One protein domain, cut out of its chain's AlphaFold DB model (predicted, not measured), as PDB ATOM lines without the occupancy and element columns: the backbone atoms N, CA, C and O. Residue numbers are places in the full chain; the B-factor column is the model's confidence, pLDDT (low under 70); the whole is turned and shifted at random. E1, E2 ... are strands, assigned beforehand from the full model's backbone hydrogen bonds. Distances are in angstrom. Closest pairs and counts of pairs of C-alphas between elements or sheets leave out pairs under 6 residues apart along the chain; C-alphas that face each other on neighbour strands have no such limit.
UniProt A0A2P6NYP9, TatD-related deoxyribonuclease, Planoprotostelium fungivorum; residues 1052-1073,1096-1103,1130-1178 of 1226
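This is residues 1052 to 1073, 1096 to 1103 and 1130 to 1178 of the 1226 residues of the protein "TatD-related deoxyribonuclease" of Planoprotostelium fungivorum (UniProt A0A2P6NYP9). A strongly twisted sheet of four strands, E3 E6 E5 E4, meets a smaller sheet of three, E2 E1 E7, at a corner near the end of E6, and the long loop 1149 to 1164 lies at the other end of E5 and E6. The printed part has 79 residues, with seven named strands, E1 to E7, and no named helix; both sheets are antiparallel. The class is all strand, with 32 of the 79 residues in named elements. The whole is compact, with a radius of gyration of the C-alphas of 12.0 A and spans of 29 by 27 by 20 A.

In the larger sheet, E3 is residues 1097 to 1100, E6 is 1165 to 1169, 12.8 A long, E5 is 1143 to 1148, 15.2 A, and E4 is 1130 to 1134, 13.2 A. In the smaller, E2 is 1063 to 1066, E1 is 1054 to 1057, beginning at C-alpha (152.215, 160.555, 140.568), and E7 is 1173 to 1176, ending at C-alpha (155.365, 158.356, 137.204).

E4, E5 and E6 form a meander, each strand the antiparallel neighbour of the one before. N 1167 and O 1146 of E6 and E5 are 2.9 A apart, N 1131 and O 1147 of E4 and E5 2.9 A, and N 1098 and O 1168 of E3 and E6 2.8 A, each within hydrogen-bond range. E6 and E7 meet only through their tight link. E1 has E7 as neighbour, with N 1056 and O 1174 at 2.9 A, and E2, with N 1055 and O 1065 at 2.8 A. The closest C-alphas of E5 and E7, Leu 1144 and Ile 1173, are 7.6 A apart.

C-alphas 1150 and 1178, the two farthest apart, are 35.3 A apart. Residues 1074 to 1095 and 1104 to 1129 are not printed, leaving C-alpha gaps of 12.4 A and 15.7 A. The link E5 to E6 is long. Mean pLDDT of the printed part is 79.3, with 12 residues under 70, among them 1162 to 1164.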
ATOM      1  N   LYS A1052     147.820 155.170 142.636       74.50
ATOM      2  CA  LYS A1052     147.558 156.390 141.849       74.50
ATOM      3  C   LYS A1052     148.782 156.841 141.054       74.50
ATOM      4  O   LYS A1052     149.915 156.668 141.519       74.50
ATOM      5  N   VAL A1053     148.560 157.466 139.897       81.06
ATOM      6  CA  VAL A1053     149.606 158.124 139.100       81.06
ATOM      7  C   VAL A1053     150.194 159.308 139.878       81.06
ATOM      8  O   VAL A1053     149.488 160.021 140.593       81.06
ATOM      9  N   LYS A1054     151.513 159.530 139.774       85.50
ATOM     10  CA  LYS A1054     152.215 160.555 140.568       85.50
ATOM     11  C   LYS A1054     153.065 161.487 139.703       85.50
ATOM     12  O   LYS A1054     153.732 161.054 138.767       85.50
ATOM     13  N   PHE A1055     153.112 162.773 140.050       87.56
ATOM     14  CA  PHE A1055     153.764 163.815 139.250       87.56
ATOM     15  C   PHE A1055     154.983 164.412 139.968       87.56
ATOM     16  O   PHE A1055     154.917 164.843 141.122       87.56
ATOM     17  N   ALA A1056     156.125 164.474 139.274       87.75
ATOM     18  CA  ALA A1056     157.414 164.879 139.845       87.75
ATOM     19  C   ALA A1056     158.075 166.039 139.084       87.75
ATOM     20  O   ALA A1056     157.944 166.179 137.871       87.75
ATOM     21  N   CYS A1057     158.865 166.873 139.768       86.81
ATOM     22  CA  CYS A1057     159.567 167.991 139.131       86.81
ATOM     23  C   CYS A1057     160.690 167.514 138.188       86.81
ATOM     24  O   CYS A1057     161.712 166.993 138.651       86.81
ATOM     25  N   LYS A1058     160.587 167.827 136.887       88.31
ATOM     26  CA  LYS A1058     161.513 167.366 135.830       88.31
ATOM     27  C   LYS A1058     162.992 167.640 136.119       88.31
ATOM     28  O   LYS A1058     163.852 166.818 135.801       88.31
ATOM     29  N   LYS A1059     163.287 168.767 136.781       87.06
ATOM     30  CA  LYS A1059     164.649 169.225 137.118       87.06
ATOM     31  C   LYS A1059     165.261 168.559 138.362       87.06
ATOM     32  O   LYS A1059     166.481 168.518 138.463       87.06
ATOM     33  N   CYS A1060     164.465 168.086 139.327       85.81
ATOM     34  CA  CYS A1060     165.006 167.597 140.611       85.81
ATOM     35  C   CYS A1060     164.354 166.333 141.184       85.81
ATOM     36  O   CYS A1060     164.671 165.973 142.313       85.81
ATOM     37  N   ARG A1061     163.448 165.685 140.440       85.19
ATOM     38  CA  ARG A1061     162.760 164.427 140.792       85.19
ATOM     39  C   ARG A1061     161.907 164.454 142.073       85.19
ATOM     40  O   ARG A1061     161.256 163.465 142.369       85.19
ATOM     41  N   ARG A1062     161.851 165.571 142.812       83.31
ATOM     42  CA  ARG A1062     160.950 165.734 143.963       83.31
ATOM     43  C   ARG A1062     159.490 165.635 143.506       83.31
ATOM     44  O   ARG A1062     159.104 166.364 142.589       83.31
ATOM     45  N   MET A1063     158.719 164.787 144.185       86.44
ATOM     46  CA  MET A1063     157.266 164.667 144.030       86.44
ATOM     47  C   MET A1063     156.568 166.004 144.285       86.44
ATOM     48  O   MET A1063     157.023 166.799 145.114       86.44
ATOM     49  N   LEU A1064     155.495 166.256 143.542       85.31
ATOM     50  CA  LEU A1064     154.719 167.489 143.615       85.31
ATOM     51  C   LEU A1064     153.270 167.197 144.005       85.31
ATOM     52  O   LEU A1064     152.796 167.764 144.978       85.31
ATOM     53  N   PHE A1065     152.585 166.344 143.254       86.75
ATOM     54  CA  PHE A1065     151.168 166.037 143.442       86.75
ATOM     55  C   PHE A1065     150.853 164.665 142.838       86.75
ATOM     56  O   PHE A1065     151.685 164.101 142.115       86.75
ATOM     57  N   GLU A1066     149.686 164.123 143.149       86.62
ATOM     58  CA  GLU A1066     149.196 162.832 142.660       86.62
ATOM     59  C   GLU A1066     147.924 163.015 141.816       86.62
ATOM     60  O   GLU A1066     147.493 164.135 141.554       86.62
ATOM     61  N   GLU A1067     147.368 161.923 141.307       80.44
ATOM     62  CA  GLU A1067     146.232 161.924 140.377       80.44
ATOM     63  C   GLU A1067     144.980 162.625 140.935       80.44
ATOM     64  O   GLU A1067     144.424 163.493 140.267       80.44
ATOM     65  N   ASP A1068     144.610 162.353 142.192       80.44
ATOM     66  CA  ASP A1068     143.503 163.002 142.919       80.44
ATOM     67  C   ASP A1068     143.615 164.536 143.007       80.44
ATOM     68  O   ASP A1068     142.604 165.241 143.129       80.44
ATOM     69  N   ASP A1069     144.845 165.061 142.980       80.88
ATOM     70  CA  ASP A1069     145.099 166.497 143.028       80.88
ATOM     71  C   ASP A1069     144.781 167.170 141.683       80.88
ATOM     72  O   ASP A1069     144.676 168.395 141.628       80.88
ATOM     73  N   VAL A1070     144.648 166.423 140.581       81.12
ATOM     74  CA  VAL A1070     144.407 166.989 139.247       81.12
ATOM     75  C   VAL A1070     142.971 167.505 139.135       81.12
ATOM     76  O   VAL A1070     141.996 166.762 139.209       81.12
ATOM     77  N   ALA A1071     142.835 168.808 138.899       75.88
ATOM     78  CA  ALA A1071     141.556 169.432 138.592       75.88
ATOM     79  C   ALA A1071     141.247 169.267 137.098       75.88
ATOM     80  O   ALA A1071     141.962 169.801 136.239       75.88
ATOM     81  N   SER A1072     140.152 168.577 136.770       66.88
ATOM     82  CA  SER A1072     139.601 168.641 135.420       66.88
ATOM     83  C   SER A1072     139.066 170.054 135.155       66.88
ATOM     84  O   SER A1072     138.449 170.693 136.004       66.88
ATOM     85  N   HIS A1073     139.330 170.566 133.957       60.72
ATOM     86  CA  HIS A1073     138.813 171.849 133.462       60.72
ATOM     87  C   HIS A1073     137.649 171.637 132.479       60.72
ATOM     88  O   HIS A1073     137.335 172.503 131.672       60.72
ATOM     89  N   GLN A1096     148.310 171.546 127.166       79.25
ATOM     90  CA  GLN A1096     149.697 171.816 127.611       79.25
ATOM     91  C   GLN A1096     149.842 172.088 129.125       79.25
ATOM     92  O   GLN A1096     150.962 172.124 129.658       79.25
ATOM     93  N   MET A1097     148.721 172.306 129.814       80.44
ATOM     94  CA  MET A1097     148.630 172.569 131.251       80.44
ATOM     95  C   MET A1097     147.976 171.376 131.952       80.44
ATOM     96  O   MET A1097     147.026 170.804 131.429       80.44
ATOM     97  N   ILE A1098     148.455 171.047 133.151       84.88
ATOM     98  CA  ILE A1098     147.693 170.295 134.151       84.88
ATOM     99  C   ILE A1098     147.237 171.319 135.185       84.88
ATOM    100  O   ILE A1098     148.068 172.063 135.718       84.88
ATOM    101  N   PHE A1099     145.936 171.388 135.450       86.44
ATOM    102  CA  PHE A1099     145.429 172.147 136.587       86.44
ATOM    103  C   PHE A1099     145.402 171.244 137.807       86.44
ATOM    104  O   PHE A1099     145.113 170.056 137.711       86.44
ATOM    105  N   VAL A1100     145.757 171.815 138.946       84.19
ATOM    106  CA  VAL A1100     145.853 171.113 140.219       84.19
ATOM    107  C   VAL A1100     144.913 171.819 141.193       84.19
ATOM    108  O   VAL A1100     144.734 173.037 141.118       84.19
ATOM    109  N   ARG A1101     144.301 171.071 142.104       75.12
ATOM    110  CA  ARG A1101     143.649 171.605 143.302       75.12
ATOM    111  C   ARG A1101     144.716 172.222 144.222       75.12
ATOM    112  O   ARG A1101     145.920 172.125 143.964       75.12
ATOM    113  N   GLN A1102     144.304 172.921 145.277       69.00
ATOM    114  CA  GLN A1102     145.242 173.650 146.137       69.00
ATOM    115  C   GLN A1102     146.107 172.702 146.992       69.00
ATOM    116  O   GLN A1102     145.767 172.366 148.122       69.00
ATOM    117  N   VAL A1103     147.264 172.311 146.460       66.88
ATOM    118  CA  VAL A1103     148.255 171.458 147.136       66.88
ATOM    119  C   VAL A1103     149.133 172.245 148.117       66.88
ATOM    120  O   VAL A1103     149.563 173.362 147.830       66.88
ATOM    121  N   SER A1130     147.337 186.925 141.677       68.12
ATOM    122  CA  SER A1130     148.018 185.891 140.897       68.12
ATOM    123  C   SER A1130     149.521 185.826 141.185       68.12
ATOM    124  O   SER A1130     150.136 186.783 141.657       68.12
ATOM    125  N   GLY A1131     150.141 184.687 140.867       75.19
ATOM    126  CA  GLY A1131     151.559 184.446 141.117       75.19
ATOM    127  C   GLY A1131     152.175 183.340 140.259       75.19
ATOM    128  O   GLY A1131     151.604 182.856 139.277       75.19
ATOM    129  N   ARG A1132     153.409 182.947 140.598       78.69
ATOM    130  CA  ARG A1132     154.177 181.916 139.875       78.69
ATOM    131  C   ARG A1132     154.373 180.685 140.750       78.69
ATOM    132  O   ARG A1132     154.877 180.800 141.861       78.69
ATOM    133  N   LEU A1133     154.072 179.506 140.209       82.75
ATOM    134  CA  LEU A1133     154.386 178.242 140.872       82.75
ATOM    135  C   LEU A1133     155.855 177.885 140.658       82.75
ATOM    136  O   LEU A1133     156.352 177.846 139.527       82.75
ATOM    137  N   VAL A1134     156.541 177.615 141.762       83.19
ATOM    138  CA  VAL A1134     157.969 177.302 141.824       83.19
ATOM    139  C   VAL A1134     158.149 176.006 142.609       83.19
ATOM    140  O   VAL A1134     157.429 175.749 143.567       83.19
ATOM    141  N   CYS A1135     159.098 175.167 142.198       84.00
ATOM    142  CA  CYS A1135     159.362 173.894 142.861       84.00
ATOM    143  C   CYS A1135     159.759 174.104 144.340       84.00
ATOM    144  O   CYS A1135     160.735 174.815 144.590       84.00
ATOM    145  N   PRO A1136     159.104 173.424 145.307       78.69
ATOM    146  CA  PRO A1136     159.335 173.617 146.746       78.69
ATOM    147  C   PRO A1136     160.709 173.124 147.231       78.69
ATOM    148  O   PRO A1136     161.096 173.331 148.379       78.69
ATOM    149  N   ASN A1137     161.495 172.481 146.363       81.50
ATOM    150  CA  ASN A1137     162.926 172.334 146.588       81.50
ATOM    151  C   ASN A1137     163.620 173.680 146.302       81.50
ATOM    152  O   ASN A1137     163.915 174.003 145.149       81.50
ATOM    153  N   THR A1138     163.932 174.437 147.356       74.38
ATOM    154  CA  THR A1138     164.583 175.762 147.286       74.38
ATOM    155  C   THR A1138     165.901 175.769 146.502       74.38
ATOM    156  O   THR A1138     166.236 176.767 145.867       74.38
ATOM    157  N   LYS A1139     166.629 174.643 146.455       75.69
ATOM    158  CA  LYS A1139     167.862 174.482 145.655       75.69
ATOM    159  C   LYS A1139     167.589 174.216 144.168       75.69
ATOM    160  O   LYS A1139     168.475 174.392 143.337       75.69
ATOM    161  N   CYS A1140     166.380 173.776 143.824       81.62
ATOM    162  CA  CYS A1140     165.940 173.549 142.449       81.62
ATOM    163  C   CYS A1140     165.454 174.849 141.794       81.62
ATOM    164  O   CYS A1140     165.863 175.150 140.668       81.62
ATOM    165  N   ASN A1141     164.590 175.598 142.494       77.25
ATOM    166  CA  ASN A1141     164.006 176.876 142.060       77.25
ATOM    167  C   ASN A1141     163.432 176.843 140.617       77.25
ATOM    168  O   ASN A1141     163.561 177.790 139.839       77.25
ATOM    169  N   SER A1142     162.868 175.696 140.210       82.81
ATOM    170  CA  SER A1142     162.289 175.508 138.871       82.81
ATOM    171  C   SER A1142     160.922 176.177 138.777       82.81
ATOM    172  O   SER A1142     160.094 175.984 139.662       82.81
ATOM    173  N   LYS A1143     160.666 176.921 137.698       86.38
ATOM    174  CA  LYS A1143     159.387 177.600 137.444       86.38
ATOM    175  C   LYS A1143     158.408 176.592 136.827       86.38
ATOM    176  O   LYS A1143     158.517 176.287 135.644       86.38
ATOM    177  N   LEU A1144     157.502 176.059 137.646       84.75
ATOM    178  CA  LEU A1144     156.557 174.994 137.287       84.75
ATOM    179  C   LEU A1144     155.307 175.526 136.572       84.75
ATOM    180  O   LEU A1144     154.753 174.859 135.699       84.75
ATOM    181  N   GLY A1145     154.850 176.729 136.925       87.62
ATOM    182  CA  GLY A1145     153.519 177.176 136.519       87.62
ATOM    183  C   GLY A1145     153.144 178.590 136.953       87.62
ATOM    184  O   GLY A1145     154.008 179.431 137.219       87.62
ATOM    185  N   ARG A1146     151.837 178.839 137.031       85.88
ATOM    186  CA  ARG A1146     151.208 180.053 137.575       85.88
ATOM    187  C   ARG A1146     150.038 179.665 138.475       85.88
ATOM    188  O   ARG A1146     149.489 178.581 138.309       85.88
ATOM    189  N   TRP A1147     149.662 180.563 139.374       84.00
ATOM    190  CA  TRP A1147     148.406 180.472 140.113       84.00
ATOM    191  C   TRP A1147     147.625 181.789 140.027       84.00
ATOM    192  O   TRP A1147     148.238 182.837 139.813       84.00
ATOM    193  N   SER A1148     146.303 181.745 140.182       78.50
ATOM    194  CA  SER A1148     145.446 182.917 140.412       78.50
ATOM    195  C   SER A1148     144.217 182.534 141.230       78.50
ATOM    196  O   SER A1148     143.719 181.419 141.112       78.50
ATOM    197  N   ILE A1149     143.749 183.448 142.079       74.00
ATOM    198  CA  ILE A1149     142.617 183.210 142.986       74.00
ATOM    199  C   ILE A1149     141.296 183.670 142.350       74.00
ATOM    200  O   ILE A1149     140.275 183.020 142.545       74.00
ATOM    201  N   HIS A1150     141.331 184.745 141.553       69.81
ATOM    202  CA  HIS A1150     140.133 185.409 141.018       69.81
ATOM    203  C   HIS A1150     140.011 185.380 139.485       69.81
ATOM    204  O   HIS A1150     138.951 185.710 138.964       69.81
ATOM    205  N   GLN A1151     141.060 184.994 138.743       72.00
ATOM    206  CA  GLN A1151     141.025 184.900 137.277       72.00
ATOM    207  C   GLN A1151     141.376 183.481 136.807       72.00
ATOM    208  O   GLN A1151     142.435 182.962 137.178       72.00
ATOM    209  N   PRO A1152     140.521 182.816 136.007       76.25
ATOM    210  CA  PRO A1152     140.790 181.457 135.565       76.25
ATOM    211  C   PRO A1152     141.935 181.433 134.544       76.25
ATOM    212  O   PRO A1152     142.133 182.366 133.765       76.25
ATOM    213  N   ILE A1153     142.708 180.348 134.529       78.44
ATOM    214  CA  ILE A1153     143.842 180.186 133.616       78.44
ATOM    215  C   ILE A1153     143.357 179.452 132.362       78.44
ATOM    216  O   ILE A1153     142.867 178.326 132.442       78.44
ATOM    217  N   SER A1154     143.519 180.073 131.193       77.19
ATOM    218  CA  SER A1154     143.181 179.459 129.905       77.19
ATOM    219  C   SER A1154     144.141 178.325 129.523       77.19
ATOM    220  O   SER A1154     145.354 178.379 129.763       77.19
ATOM    221  N   CYS A1155     143.583 177.278 128.916       73.62
ATOM    222  CA  CYS A1155     144.292 176.109 128.411       73.62
ATOM    223  C   CYS A1155     144.346 176.110 126.871       73.62
ATOM    224  O   CYS A1155     143.591 176.806 126.197       73.62
ATOM    225  N   THR A1156     145.235 175.301 126.292       73.62
ATOM    226  CA  THR A1156     145.403 175.183 124.831       73.62
ATOM    227  C   THR A1156     144.263 174.449 124.123       73.62
ATOM    228  O   THR A1156     144.176 174.529 122.905       73.62
ATOM    229  N   CYS A1157     143.373 173.791 124.867       68.69
ATOM    230  CA  CYS A1157     142.106 173.234 124.381       68.69
ATOM    231  C   CYS A1157     140.964 174.271 124.291       68.69
ATOM    232  O   CYS A1157     139.837 173.901 123.989       68.69
ATOM    233  N   GLY A1158     141.221 175.552 124.592       66.94
ATOM    234  CA  GLY A1158     140.215 176.626 124.599       66.94
ATOM    235  C   GLY A1158     139.447 176.774 125.920       66.94
ATOM    236  O   GLY A1158     138.946 177.856 126.211       66.94
ATOM    237  N   LEU A1159     139.416 175.731 126.752       73.50
ATOM    238  CA  LEU A1159     138.765 175.742 128.063       73.50
ATOM    239  C   LEU A1159     139.584 176.485 129.137       73.50
ATOM    240  O   LEU A1159     140.806 176.640 129.044       73.50
ATOM    241  N   THR A1160     138.896 176.914 130.192       73.19
ATOM    242  CA  THR A1160     139.436 177.663 131.336       73.19
ATOM    243  C   THR A1160     139.425 176.832 132.616       73.19
ATOM    244  O   THR A1160     138.487 176.081 132.861       73.19
ATOM    245  N   SER A1161     140.448 176.972 133.460       72.94
ATOM    246  CA  SER A1161     140.521 176.246 134.735       72.94
ATOM    247  C   SER A1161     139.459 176.690 135.754       72.94
ATOM    248  O   SER A1161     139.167 177.887 135.810       72.94
ATOM    249  N   PRO A1162     139.004 175.802 136.658       68.31
ATOM    250  CA  PRO A1162     138.274 176.219 137.854       68.31
ATOM    251  C   PRO A1162     139.116 177.156 138.741       68.31
ATOM    252  O   PRO A1162     140.348 177.205 138.630       68.31
ATOM    253  N   LEU A1163     138.442 177.898 139.623       67.69
ATOM    254  CA  LEU A1163     139.051 178.776 140.627       67.69
ATOM    255  C   LEU A1163     139.051 178.117 142.021       67.69
ATOM    256  O   LEU A1163     138.092 177.419 142.345       67.69
ATOM    257  N   PRO A1164     140.068 178.361 142.874       67.25
ATOM    258  CA  PRO A1164     141.336 179.032 142.574       67.25
ATOM    259  C   PRO A1164     142.221 178.188 141.637       67.25
ATOM    260  O   PRO A1164     142.401 176.985 141.812       67.25
ATOM    261  N   ALA A1165     142.790 178.839 140.628       76.50
ATOM    262  CA  ALA A1165     143.459 178.201 139.505       76.50
ATOM    263  C   ALA A1165     144.949 177.952 139.778       76.50
ATOM    264  O   ALA A1165     145.729 178.903 139.815       76.50
ATOM    265  N   PHE A1166     145.391 176.690 139.864       84.69
ATOM    266  CA  PHE A1166     146.814 176.324 139.961       84.69
ATOM    267  C   PHE A1166     147.275 175.563 138.708       84.69
ATOM    268  O   PHE A1166     147.162 174.345 138.608       84.69
ATOM    269  N   GLY A1167     147.804 176.287 137.718       86.69
ATOM    270  CA  GLY A1167     148.226 175.722 136.434       86.69
ATOM    271  C   GLY A1167     149.706 175.339 136.398       86.69
ATOM    272  O   GLY A1167     150.575 176.215 136.303       86.69
ATOM    273  N   VAL A1168     150.001 174.039 136.366       87.06
ATOM    274  CA  VAL A1168     151.342 173.459 136.178       87.06
ATOM    275  C   VAL A1168     151.560 173.084 134.707       87.06
ATOM    276  O   VAL A1168     150.676 172.569 134.033       87.06
ATOM    277  N   LYS A1169     152.752 173.343 134.161       89.19
ATOM    278  CA  LYS A1169     153.062 173.063 132.748       89.19
ATOM    279  C   LYS A1169     153.526 171.619 132.573       89.19
ATOM    280  O   LYS A1169     154.584 171.302 133.125       89.19
ATOM    281  N   LYS A1170     152.846 170.801 131.740       86.12
ATOM    282  CA  LYS A1170     153.215 169.386 131.451       86.12
ATOM    283  C   LYS A1170     154.731 169.241 131.213       86.12
ATOM    284  O   LYS A1170     155.411 168.467 131.874       86.12
ATOM    285  N   LYS A1171     155.323 170.114 130.385       85.31
ATOM    286  CA  LYS A1171     156.770 170.116 130.064       85.31
ATOM    287  C   LYS A1171     157.753 170.414 131.215       85.31
ATOM    288  O   LYS A1171     158.961 170.365 130.995       85.31
ATOM    289  N   THR A1172     157.282 170.765 132.414       86.50
ATOM    290  CA  THR A1172     158.122 171.065 133.600       86.50
ATOM    291  C   THR A1172     158.119 169.955 134.655       86.50
ATOM    292  O   THR A1172     158.864 170.029 135.640       86.50
ATOM    293  N   ILE A1173     157.325 168.914 134.415       87.19
ATOM    294  CA  ILE A1173     157.145 167.738 135.261       87.19
ATOM    295  C   ILE A1173     157.418 166.456 134.456       87.19
ATOM    296  O   ILE A1173     157.527 166.491 133.229       87.19
ATOM    297  N   ASP A1174     157.579 165.341 135.157       86.06
ATOM    298  CA  ASP A1174     157.507 163.986 134.610       86.06
ATOM    299  C   ASP A1174     156.341 163.268 135.309       86.06
ATOM    300  O   ASP A1174     156.104 163.496 136.501       86.06
ATOM    301  N   ILE A1175     155.648 162.406 134.568       83.69
ATOM    302  CA  ILE A1175     154.630 161.487 135.085       83.69
ATOM    303  C   ILE A1175     155.343 160.208 135.550       83.69
ATOM    304  O   ILE A1175     156.328 159.789 134.937       83.69
ATOM    305  N   ILE A1176     154.886 159.624 136.654       79.88
ATOM    306  CA  ILE A1176     155.365 158.356 137.204       79.88
ATOM    307  C   ILE A1176     154.146 157.449 137.350       79.88
ATOM    308  O   ILE A1176     153.293 157.682 138.209       79.88
ATOM    309  N   LEU A1177     154.073 156.438 136.486       71.38
ATOM    310  CA  LEU A1177     153.081 155.372 136.572       71.38
ATOM    311  C   LEU A1177     153.486 154.373 137.673       71.38
ATOM    312  O   LEU A1177     154.687 154.188 137.911       71.38
ATOM    313  N   PRO A1178     152.525 153.720 138.345       57.03
ATOM    314  CA  PRO A1178     152.814 152.543 139.147       57.03
ATOM    315  C   PRO A1178     153.280 151.384 138.259       57.03
ATOM    316  O   PRO A1178     152.895 151.289 137.097       57.03
TER     317      PRO A1178